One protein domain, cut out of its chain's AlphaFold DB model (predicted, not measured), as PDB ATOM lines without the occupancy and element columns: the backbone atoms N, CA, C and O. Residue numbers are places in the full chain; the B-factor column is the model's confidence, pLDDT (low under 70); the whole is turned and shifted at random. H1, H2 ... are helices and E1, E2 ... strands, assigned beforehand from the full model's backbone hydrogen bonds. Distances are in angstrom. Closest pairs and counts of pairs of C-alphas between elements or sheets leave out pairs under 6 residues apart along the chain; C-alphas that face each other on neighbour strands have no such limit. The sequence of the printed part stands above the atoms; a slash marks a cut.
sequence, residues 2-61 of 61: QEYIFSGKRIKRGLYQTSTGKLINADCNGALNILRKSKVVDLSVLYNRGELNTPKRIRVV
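AT A GLANCE: This is residues 2 to 61 of the 61 residues of the protein "Putative transposase" of Leptotrichia wadei (UniProt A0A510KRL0). From residue 2 you reach a small antiparallel meander, neighbour strands E1, E2, E3 in that order; helix H1 rises from one face, short H2 follows, and residues 47 to 61 stick out as a tail. The 60 printed residues, under half in named elements, are mixed in class. The whole is only just extended, close to loose, with radius of gyration of the C-alphas 16.1 A and spans 43 by 39 by 25 A.

HOW THE PARTS SIT: E1, residues 9 to 12, and E2, residues 15 to 17, form a hairpin, N 9 and O 17 within hydrogen-bond range at 2.9 A. E2 and E3, residues 23 to 25, form another, N 16 and O 24 at 2.8 A. H1, residues 26 to 37, every O i to N i+4 pair within range, is on the sheet at a height of 11.0 A. H2, residues 43 to 46, is apart from H1.

IN THESE COORDINATES: Find C-alpha 9, beginning E1, at (174.917, 206.635, 126.518). H1 runs 16.5 A to C-alpha 37 at (170.242, 218.516, 140.992).

THE WHOLE: The printed part has no cut; pLDDT is under 70 at residue 2 and residues 39 to 54.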
ATOM      1  N   GLN A   2     157.958 203.549 135.343       67.25
ATOM      2  CA  GLN A   2     158.342 204.662 134.477       67.25
ATOM      3  C   GLN A   2     159.770 204.431 133.985       67.25
ATOM      4  O   GLN A   2     160.695 204.388 134.792       67.25
ATOM      5  N   GLU A   3     159.942 204.232 132.679       78.31
ATOM      6  CA  GLU A   3     161.273 204.121 132.089       78.31
ATOM      7  C   GLU A   3     161.966 205.481 132.139       78.31
ATOM      8  O   GLU A   3     161.486 206.477 131.594       78.31
ATOM      9  N   TYR A   4     163.099 205.538 132.837       78.88
ATOM     10  CA  TYR A   4     163.914 206.740 132.880       78.88
ATOM     11  C   TYR A   4     164.786 206.803 131.626       78.88
ATOM     12  O   TYR A   4     165.763 206.063 131.493       78.88
ATOM     13  N   ILE A   5     164.435 207.701 130.707       86.31
ATOM     14  CA  ILE A   5     165.188 207.912 129.471       86.31
ATOM     15  C   ILE A   5     166.415 208.768 129.787       86.31
ATOM     16  O   ILE A   5     166.315 209.954 130.113       86.31
ATOM     17  N   PHE A   6     167.597 208.167 129.684       85.62
ATOM     18  CA  PHE A   6     168.850 208.899 129.815       85.62
ATOM     19  C   PHE A   6     169.101 209.751 128.571       85.62
ATOM     20  O   PHE A   6     168.969 209.285 127.443       85.62
ATOM     21  N   SER A   7     169.566 210.984 128.772       87.56
ATOM     22  CA  SER A   7     169.923 211.903 127.684       87.56
ATOM     23  C   SER A   7     171.174 211.485 126.902       87.56
ATOM     24  O   SER A   7     171.592 212.190 126.000       87.56
ATOM     25  N   GLY A   8     171.842 210.396 127.260       91.31
ATOM     26  CA  GLY A   8     173.086 209.977 126.626       91.31
ATOM     27  C   GLY A   8     173.442 208.550 127.010       91.31
ATOM     28  O   GLY A   8     172.735 207.911 127.793       91.31
ATOM     29  N   LYS A   9     174.553 208.052 126.473       93.75
ATOM     30  CA  LYS A   9     174.917 206.635 126.518       93.75
ATOM     31  C   LYS A   9     176.296 206.434 127.135       93.75
ATOM     32  O   LYS A   9     177.268 207.082 126.756       93.75
ATOM     33  N   ARG A  10     176.419 205.482 128.062       92.75
ATOM     34  CA  ARG A  10     177.730 205.014 128.532       92.75
ATOM     35  C   ARG A  10     178.329 204.082 127.480       92.75
ATOM     36  O   ARG A  10     177.709 203.084 127.134       92.75
ATOM     37  N   ILE A  11     179.521 204.412 126.985       94.12
ATOM     38  CA  ILE A  11     180.197 203.621 125.945       94.12
ATOM     39  C   ILE A  11     181.065 202.541 126.586       94.12
ATOM     40  O   ILE A  11     180.978 201.371 126.232       94.12
ATOM     41  N   LYS A  12     181.882 202.933 127.570       94.50
ATOM     42  CA  LYS A  12     182.729 202.033 128.365       94.50
ATOM     43  C   LYS A  12     182.961 202.614 129.759       94.50
ATOM     44  O   LYS A  12     182.475 203.698 130.089       94.50
ATOM     45  N   ARG A  13     183.673 201.895 130.630       93.00
ATOM     46  CA  ARG A  13     184.055 202.432 131.947       93.00
ATOM     47  C   ARG A  13     184.860 203.723 131.766       93.00
ATOM     48  O   ARG A  13     185.760 203.773 130.938       93.00
ATOM     49  N   GLY A  14     184.477 204.767 132.501       93.62
ATOM     50  CA  GLY A  14     185.097 206.088 132.412       93.62
ATOM     51  C   GLY A  14     184.714 206.920 131.183       93.62
ATOM     52  O   GLY A  14     185.118 208.071 131.131       93.62
ATOM     53  N   LEU A  15     183.919 206.413 130.227       95.75
ATOM     54  CA  LEU A  15     183.566 207.145 129.002       95.75
ATOM     55  C   LEU A  15     182.051 207.209 128.775       95.75
ATOM     56  O   LEU A  15     181.372 206.182 128.664       95.75
ATOM     57  N   TYR A  16     181.539 208.428 128.651       96.06
ATOM     58  CA  TYR A  16     180.132 208.739 128.444       96.06
ATOM     59  C   TYR A  16     179.946 209.613 127.202       96.06
ATOM     60  O   TYR A  16     180.687 210.570 126.999       96.06
ATOM     61  N   GLN A  17     178.946 209.290 126.386       96.25
ATOM     62  CA  GLN A  17     178.520 210.086 125.243       96.25
ATOM     63  C   GLN A  17     177.266 210.884 125.608       96.25
ATOM     64  O   GLN A  17     176.252 210.309 126.008       96.25
ATOM     65  N   THR A  18     177.331 212.206 125.473       93.56
ATOM     66  CA  THR A  18     176.195 213.108 125.704       93.56
ATOM     67  C   THR A  18     175.160 213.015 124.576       93.56
ATOM     68  O   THR A  18     175.453 212.486 123.504       93.56
ATOM     69  N   SER A  19     173.968 213.594 124.772       91.62
ATOM     70  CA  SER A  19     172.938 213.736 123.719       91.62
ATOM     71  C   SER A  19     173.469 214.419 122.462       91.62
ATOM     72  O   SER A  19     173.042 214.110 121.359       91.62
ATOM     73  N   THR A  20     174.414 215.345 122.627       92.50
ATOM     74  CA  THR A  20     175.034 216.100 121.532       92.50
ATOM     75  C   THR A  20     176.205 215.354 120.883       92.50
ATOM     76  O   THR A  20     176.991 215.967 120.168       92.50
ATOM     77  N   GLY A  21     176.411 214.074 121.208       92.81
ATOM     78  CA  GLY A  21     177.485 213.241 120.662       92.81
ATOM     79  C   GLY A  21     178.876 213.475 121.264       92.81
ATOM     80  O   GLY A  21     179.825 212.816 120.844       92.81
ATOM     81  N   LYS A  22     179.025 214.365 122.258       94.00
ATOM     82  CA  LYS A  22     180.329 214.659 122.877       94.00
ATOM     83  C   LYS A  22     180.741 213.532 123.814       94.00
ATOM     84  O   LYS A  22     179.922 213.028 124.580       94.00
ATOM     85  N   LEU A  23     182.022 213.181 123.787       95.06
ATOM     86  CA  LEU A  23     182.604 212.202 124.696       95.06
ATOM     87  C   LEU A  23     183.198 212.913 125.912       95.06
ATOM     88  O   LEU A  23     184.067 213.769 125.774       95.06
ATOM     89  N   ILE A  24     182.725 212.550 127.098       94.75
ATOM     90  CA  ILE A  24     183.194 213.075 128.380       94.75
ATOM     91  C   ILE A  24     183.447 211.930 129.357       94.75
ATOM     92  O   ILE A  24     182.976 210.804 129.166       94.75
ATOM     93  N   ASN A  25     184.182 212.213 130.429       95.56
ATOM     94  CA  ASN A  25     184.362 211.234 131.489       95.56
ATOM     95  C   ASN A  25     183.023 210.966 132.210       95.56
ATOM     96  O   ASN A  25     182.247 211.887 132.485       95.56
ATOM     97  N   ALA A  26     182.741 209.694 132.502       93.25
ATOM     98  CA  ALA A  26     181.506 209.284 133.169       93.25
ATOM     99  C   ALA A  26     181.363 209.863 134.591       93.25
ATOM    100  O   ALA A  26     180.259 210.248 134.975       93.25
ATOM    101  N   ASP A  27     182.461 209.976 135.338       92.19
ATOM    102  CA  ASP A  27     182.486 210.544 136.688       92.19
ATOM    103  C   ASP A  27     182.242 212.056 136.644       92.19
ATOM    104  O   ASP A  27     181.448 212.576 137.426       92.19
ATOM    105  N   CYS A  28     182.809 212.757 135.653       91.19
ATOM    106  CA  CYS A  28     182.507 214.172 135.412       91.19
ATOM    107  C   CYS A  28     181.023 214.383 135.086       91.19
ATOM    108  O   CYS A  28     180.393 215.286 135.633       91.19
ATOM    109  N   ASN A  29     180.431 213.528 134.243       92.06
ATOM    110  CA  ASN A  29     178.991 213.563 133.976       92.06
ATOM    111  C   ASN A  29     178.162 213.314 135.252       92.06
ATOM    112  O   ASN A  29     177.111 213.925 135.442       92.06
ATOM    113  N   GLY A  30     178.627 212.430 136.140       89.75
ATOM    114  CA  GLY A  30     178.016 212.181 137.446       89.75
ATOM    115  C   GLY A  30     178.064 213.406 138.360       89.75
ATOM    116  O   GLY A  30     177.021 213.846 138.845       89.75
ATOM    117  N   ALA A  31     179.247 213.999 138.530       90.19
ATOM    118  CA  ALA A  31     179.450 215.203 139.331       90.19
ATOM    119  C   ALA A  31     178.593 216.371 138.821       90.19
ATOM    120  O   ALA A  31     177.857 216.979 139.594       90.19
ATOM    121  N   LEU A  32     178.590 216.623 137.508       88.19
ATOM    122  CA  LEU A  32     177.759 217.663 136.891       88.19
ATOM    123  C   LEU A  32     176.259 217.415 137.095       88.19
ATOM    124  O   LEU A  32     175.503 218.356 137.320       88.19
ATOM    125  N   ASN A  33     175.809 216.159 137.057       88.56
ATOM    126  CA  ASN A  33     174.411 215.830 137.336       88.56
ATOM    127  C   ASN A  33     174.028 216.059 138.801       88.56
ATOM    128  O   ASN A  33     172.910 216.507 139.057       88.56
ATOM    129  N   ILE A  34     174.925 215.764 139.746       86.88
ATOM    130  CA  ILE A  34     174.727 216.070 141.169       86.88
ATOM    131  C   ILE A  34     174.636 217.584 141.355       86.88
ATOM    132  O   ILE A  34     173.651 218.050 141.919       86.88
ATOM    133  N   LEU A  35     175.590 218.338 140.798       83.56
ATOM    134  CA  LEU A  35     175.607 219.805 140.835       83.56
ATOM    135  C   LEU A  35     174.330 220.416 140.240       83.56
ATOM    136  O   LEU A  35     173.735 221.327 140.807       83.56
ATOM    137  N   ARG A  36     173.849 219.873 139.116       84.69
ATOM    138  CA  ARG A  36     172.590 220.307 138.499       84.69
ATOM    139  C   ARG A  36     171.379 220.040 139.398       84.69
ATOM    140  O   ARG A  36     170.464 220.855 139.447       84.69
ATOM    141  N   LYS A  37     171.346 218.895 140.092       83.31
ATOM    142  CA  LYS A  37     170.242 218.516 140.992       83.31
ATOM    143  C   LYS A  37     170.272 219.270 142.317       83.31
ATOM    144  O   LYS A  37     169.208 219.534 142.867       83.31
ATOM    145  N   SER A  38     171.455 219.620 142.816       82.62
ATOM    146  CA  SER A  38     171.612 220.339 144.081       82.62
ATOM    147  C   SER A  38     171.177 221.806 144.004       82.62
ATOM    148  O   SER A  38     171.115 222.450 145.046       82.62
ATOM    149  N   LYS A  39     170.828 222.325 142.809       69.94
ATOM    150  CA  LYS A  39     170.363 223.711 142.583       69.94
ATOM    151  C   LYS A  39     171.290 224.749 143.228       69.94
ATOM    152  O   LYS A  39     170.833 225.772 143.731       69.94
ATOM    153  N   VAL A  40     172.589 224.460 143.251       65.62
ATOM    154  CA  VAL A  40     173.573 225.339 143.879       65.62
ATOM    155  C   VAL A  40     173.674 226.598 143.027       65.62
ATOM    156  O   VAL A  40     174.077 226.540 141.868       65.62
ATOM    157  N   VAL A  41     173.231 227.714 143.601       64.12
ATOM    158  CA  VAL A  41     173.143 229.020 142.933       64.12
ATOM    159  C   VAL A  41     174.527 229.670 142.810       64.12
ATOM    160  O   VAL A  41     174.745 230.478 141.917       64.12
ATOM    161  N   ASP A  42     175.473 229.276 143.671       64.94
ATOM    162  CA  ASP A  42     176.831 229.811 143.699       64.94
ATOM    163  C   ASP A  42     177.851 228.752 144.161       64.94
ATOM    164  O   ASP A  42     177.666 228.069 145.174       64.94
ATOM    165  N   LEU A  43     178.950 228.627 143.413       67.25
ATOM    166  CA  LEU A  43     180.049 227.703 143.687       67.25
ATOM    167  C   LEU A  43     180.801 228.070 144.979       67.25
ATOM    168  O   LEU A  43     181.411 227.197 145.594       67.25
ATOM    169  N   SER A  44     180.705 229.327 145.428       66.00
ATOM    170  CA  SER A  44     181.251 229.787 146.713       66.00
ATOM    171  C   SER A  44     180.590 229.099 147.921       66.00
ATOM    172  O   SER A  44     181.251 228.811 148.921       66.00
ATOM    173  N   VAL A  45     179.302 228.750 147.807       61.16
ATOM    174  CA  VAL A  45     178.515 228.079 148.858       61.16
ATOM    175  C   VAL A  45     178.855 226.589 148.943       61.16
ATOM    176  O   VAL A  45     178.767 225.989 150.015       61.16
ATOM    177  N   LEU A  46     179.304 225.990 147.833       61.44
ATOM    178  CA  LEU A  46     179.686 224.577 147.769       61.44
ATOM    179  C   LEU A  46     180.909 224.260 148.648       61.44
ATOM    180  O   LEU A  46     181.069 223.123 149.085       61.44
ATOM    181  N   TYR A  47     181.755 225.256 148.929       56.44
ATOM    182  CA  TYR A  47     183.061 225.047 149.550       56.44
ATOM    183  C   TYR A  47     183.048 224.721 151.051       56.44
ATOM    184  O   TYR A  47     184.114 224.400 151.566       56.44
ATOM    185  N   ASN A  48     181.917 224.791 151.777       60.47
ATOM    186  CA  ASN A  48     182.029 224.877 153.244       60.47
ATOM    187  C   ASN A  48     181.069 224.125 154.170       60.47
ATOM    188  O   ASN A  48     181.249 224.271 155.377       60.47
ATOM    189  N   ARG A  49     180.090 223.314 153.752       59.69
ATOM    190  CA  ARG A  49     179.253 222.634 154.769       59.69
ATOM    191  C   ARG A  49     178.843 221.214 154.420       59.69
ATOM    192  O   ARG A  49     178.059 220.993 153.505       59.69
ATOM    193  N   GLY A  50     179.285 220.278 155.259       56.12
ATOM    194  CA  GLY A  50     178.602 219.007 155.447       56.12
ATOM    195  C   GLY A  50     179.343 218.068 156.389       56.12
ATOM    196  O   GLY A  50     180.353 217.489 156.006       56.12
ATOM    197  N   GLU A  51     178.801 217.859 157.591       63.34
ATOM    198  CA  GLU A  51     179.013 216.599 158.305       63.34
ATOM    199  C   GLU A  51     178.545 215.464 157.387       63.34
ATOM    200  O   GLU A  51     177.381 215.406 156.975       63.34
ATOM    201  N   LEU A  52     179.472 214.580 157.020       54.81
ATOM    202  CA  LEU A  52     179.160 213.346 156.313       54.81
ATOM    203  C   LEU A  52     178.325 212.476 157.254       54.81
ATOM    204  O   LEU A  52     178.871 211.737 158.069       54.81
ATOM    205  N   ASN A  53     176.998 212.559 157.146       63.78
ATOM    206  CA  ASN A  53     176.117 211.593 157.786       63.78
ATOM    207  C   ASN A  53     176.446 210.209 157.223       63.78
ATOM    208  O   ASN A  53     176.114 209.883 156.080       63.78
ATOM    209  N   THR A  54     177.128 209.396 158.022       69.19
ATOM    210  CA  THR A  54     177.415 208.005 157.696       69.19
ATOM    211  C   THR A  54     176.085 207.253 157.654       69.19
ATOM    212  O   THR A  54     175.371 207.215 158.661       69.19
ATOM    213  N   PRO A  55     175.703 206.654 156.514       75.25
ATOM    214  CA  PRO A  55     174.436 205.945 156.429       75.25
ATOM    215  C   PRO A  55     174.426 204.782 157.429       75.25
ATOM    216  O   PRO A  55     175.330 203.942 157.428       75.25
ATOM    217  N   LYS A  56     173.395 204.715 158.283       75.88
ATOM    218  CA  LYS A  56     173.190 203.561 159.169       75.88
ATOM    219  C   LYS A  56     172.867 202.343 158.308       75.88
ATOM    220  O   LYS A  56     171.841 202.296 157.635       75.88
ATOM    221  N   ARG A  57     173.762 201.355 158.315       81.69
ATOM    222  CA  ARG A  57     173.583 200.097 157.587       81.69
ATOM    223  C   ARG A  57     172.568 199.235 158.341       81.69
ATOM    224  O   ARG A  57     172.897 198.672 159.379       81.69
ATOM    225  N   ILE A  58     171.343 199.147 157.830       80.44
ATOM    226  CA  ILE A  58     170.299 198.281 158.390       80.44
ATOM    227  C   ILE A  58     170.419 196.906 157.730       80.44
ATOM    228  O   ILE A  58     170.449 196.803 156.502       80.44
ATOM    229  N   ARG A  59     170.524 195.851 158.541       76.25
ATOM    230  CA  ARG A  59     170.537 194.458 158.085       76.25
ATOM    231  C   ARG A  59     169.139 193.892 158.311       76.25
ATOM    232  O   ARG A  59     168.714 193.784 159.454       76.25
ATOM    233  N   VAL A  60     168.427 193.598 157.228       72.44
ATOM    234  CA  VAL A  60     167.150 192.880 157.289       72.44
ATOM    235  C   VAL A  60     167.491 191.394 157.384       72.44
ATOM    236  O   VAL A  60     168.228 190.890 156.533       72.44
ATOM    237  N   VAL A  61     167.054 190.755 158.469       73.88
ATOM    238  CA  VAL A  61     167.101 189.301 158.688       73.88
ATOM    239  C   VAL A  61     165.750 188.691 158.368       73.88
ATOM    240  O   VAL A  61     164.739 189.400 158.575       73.88
TER     241      VAL A  61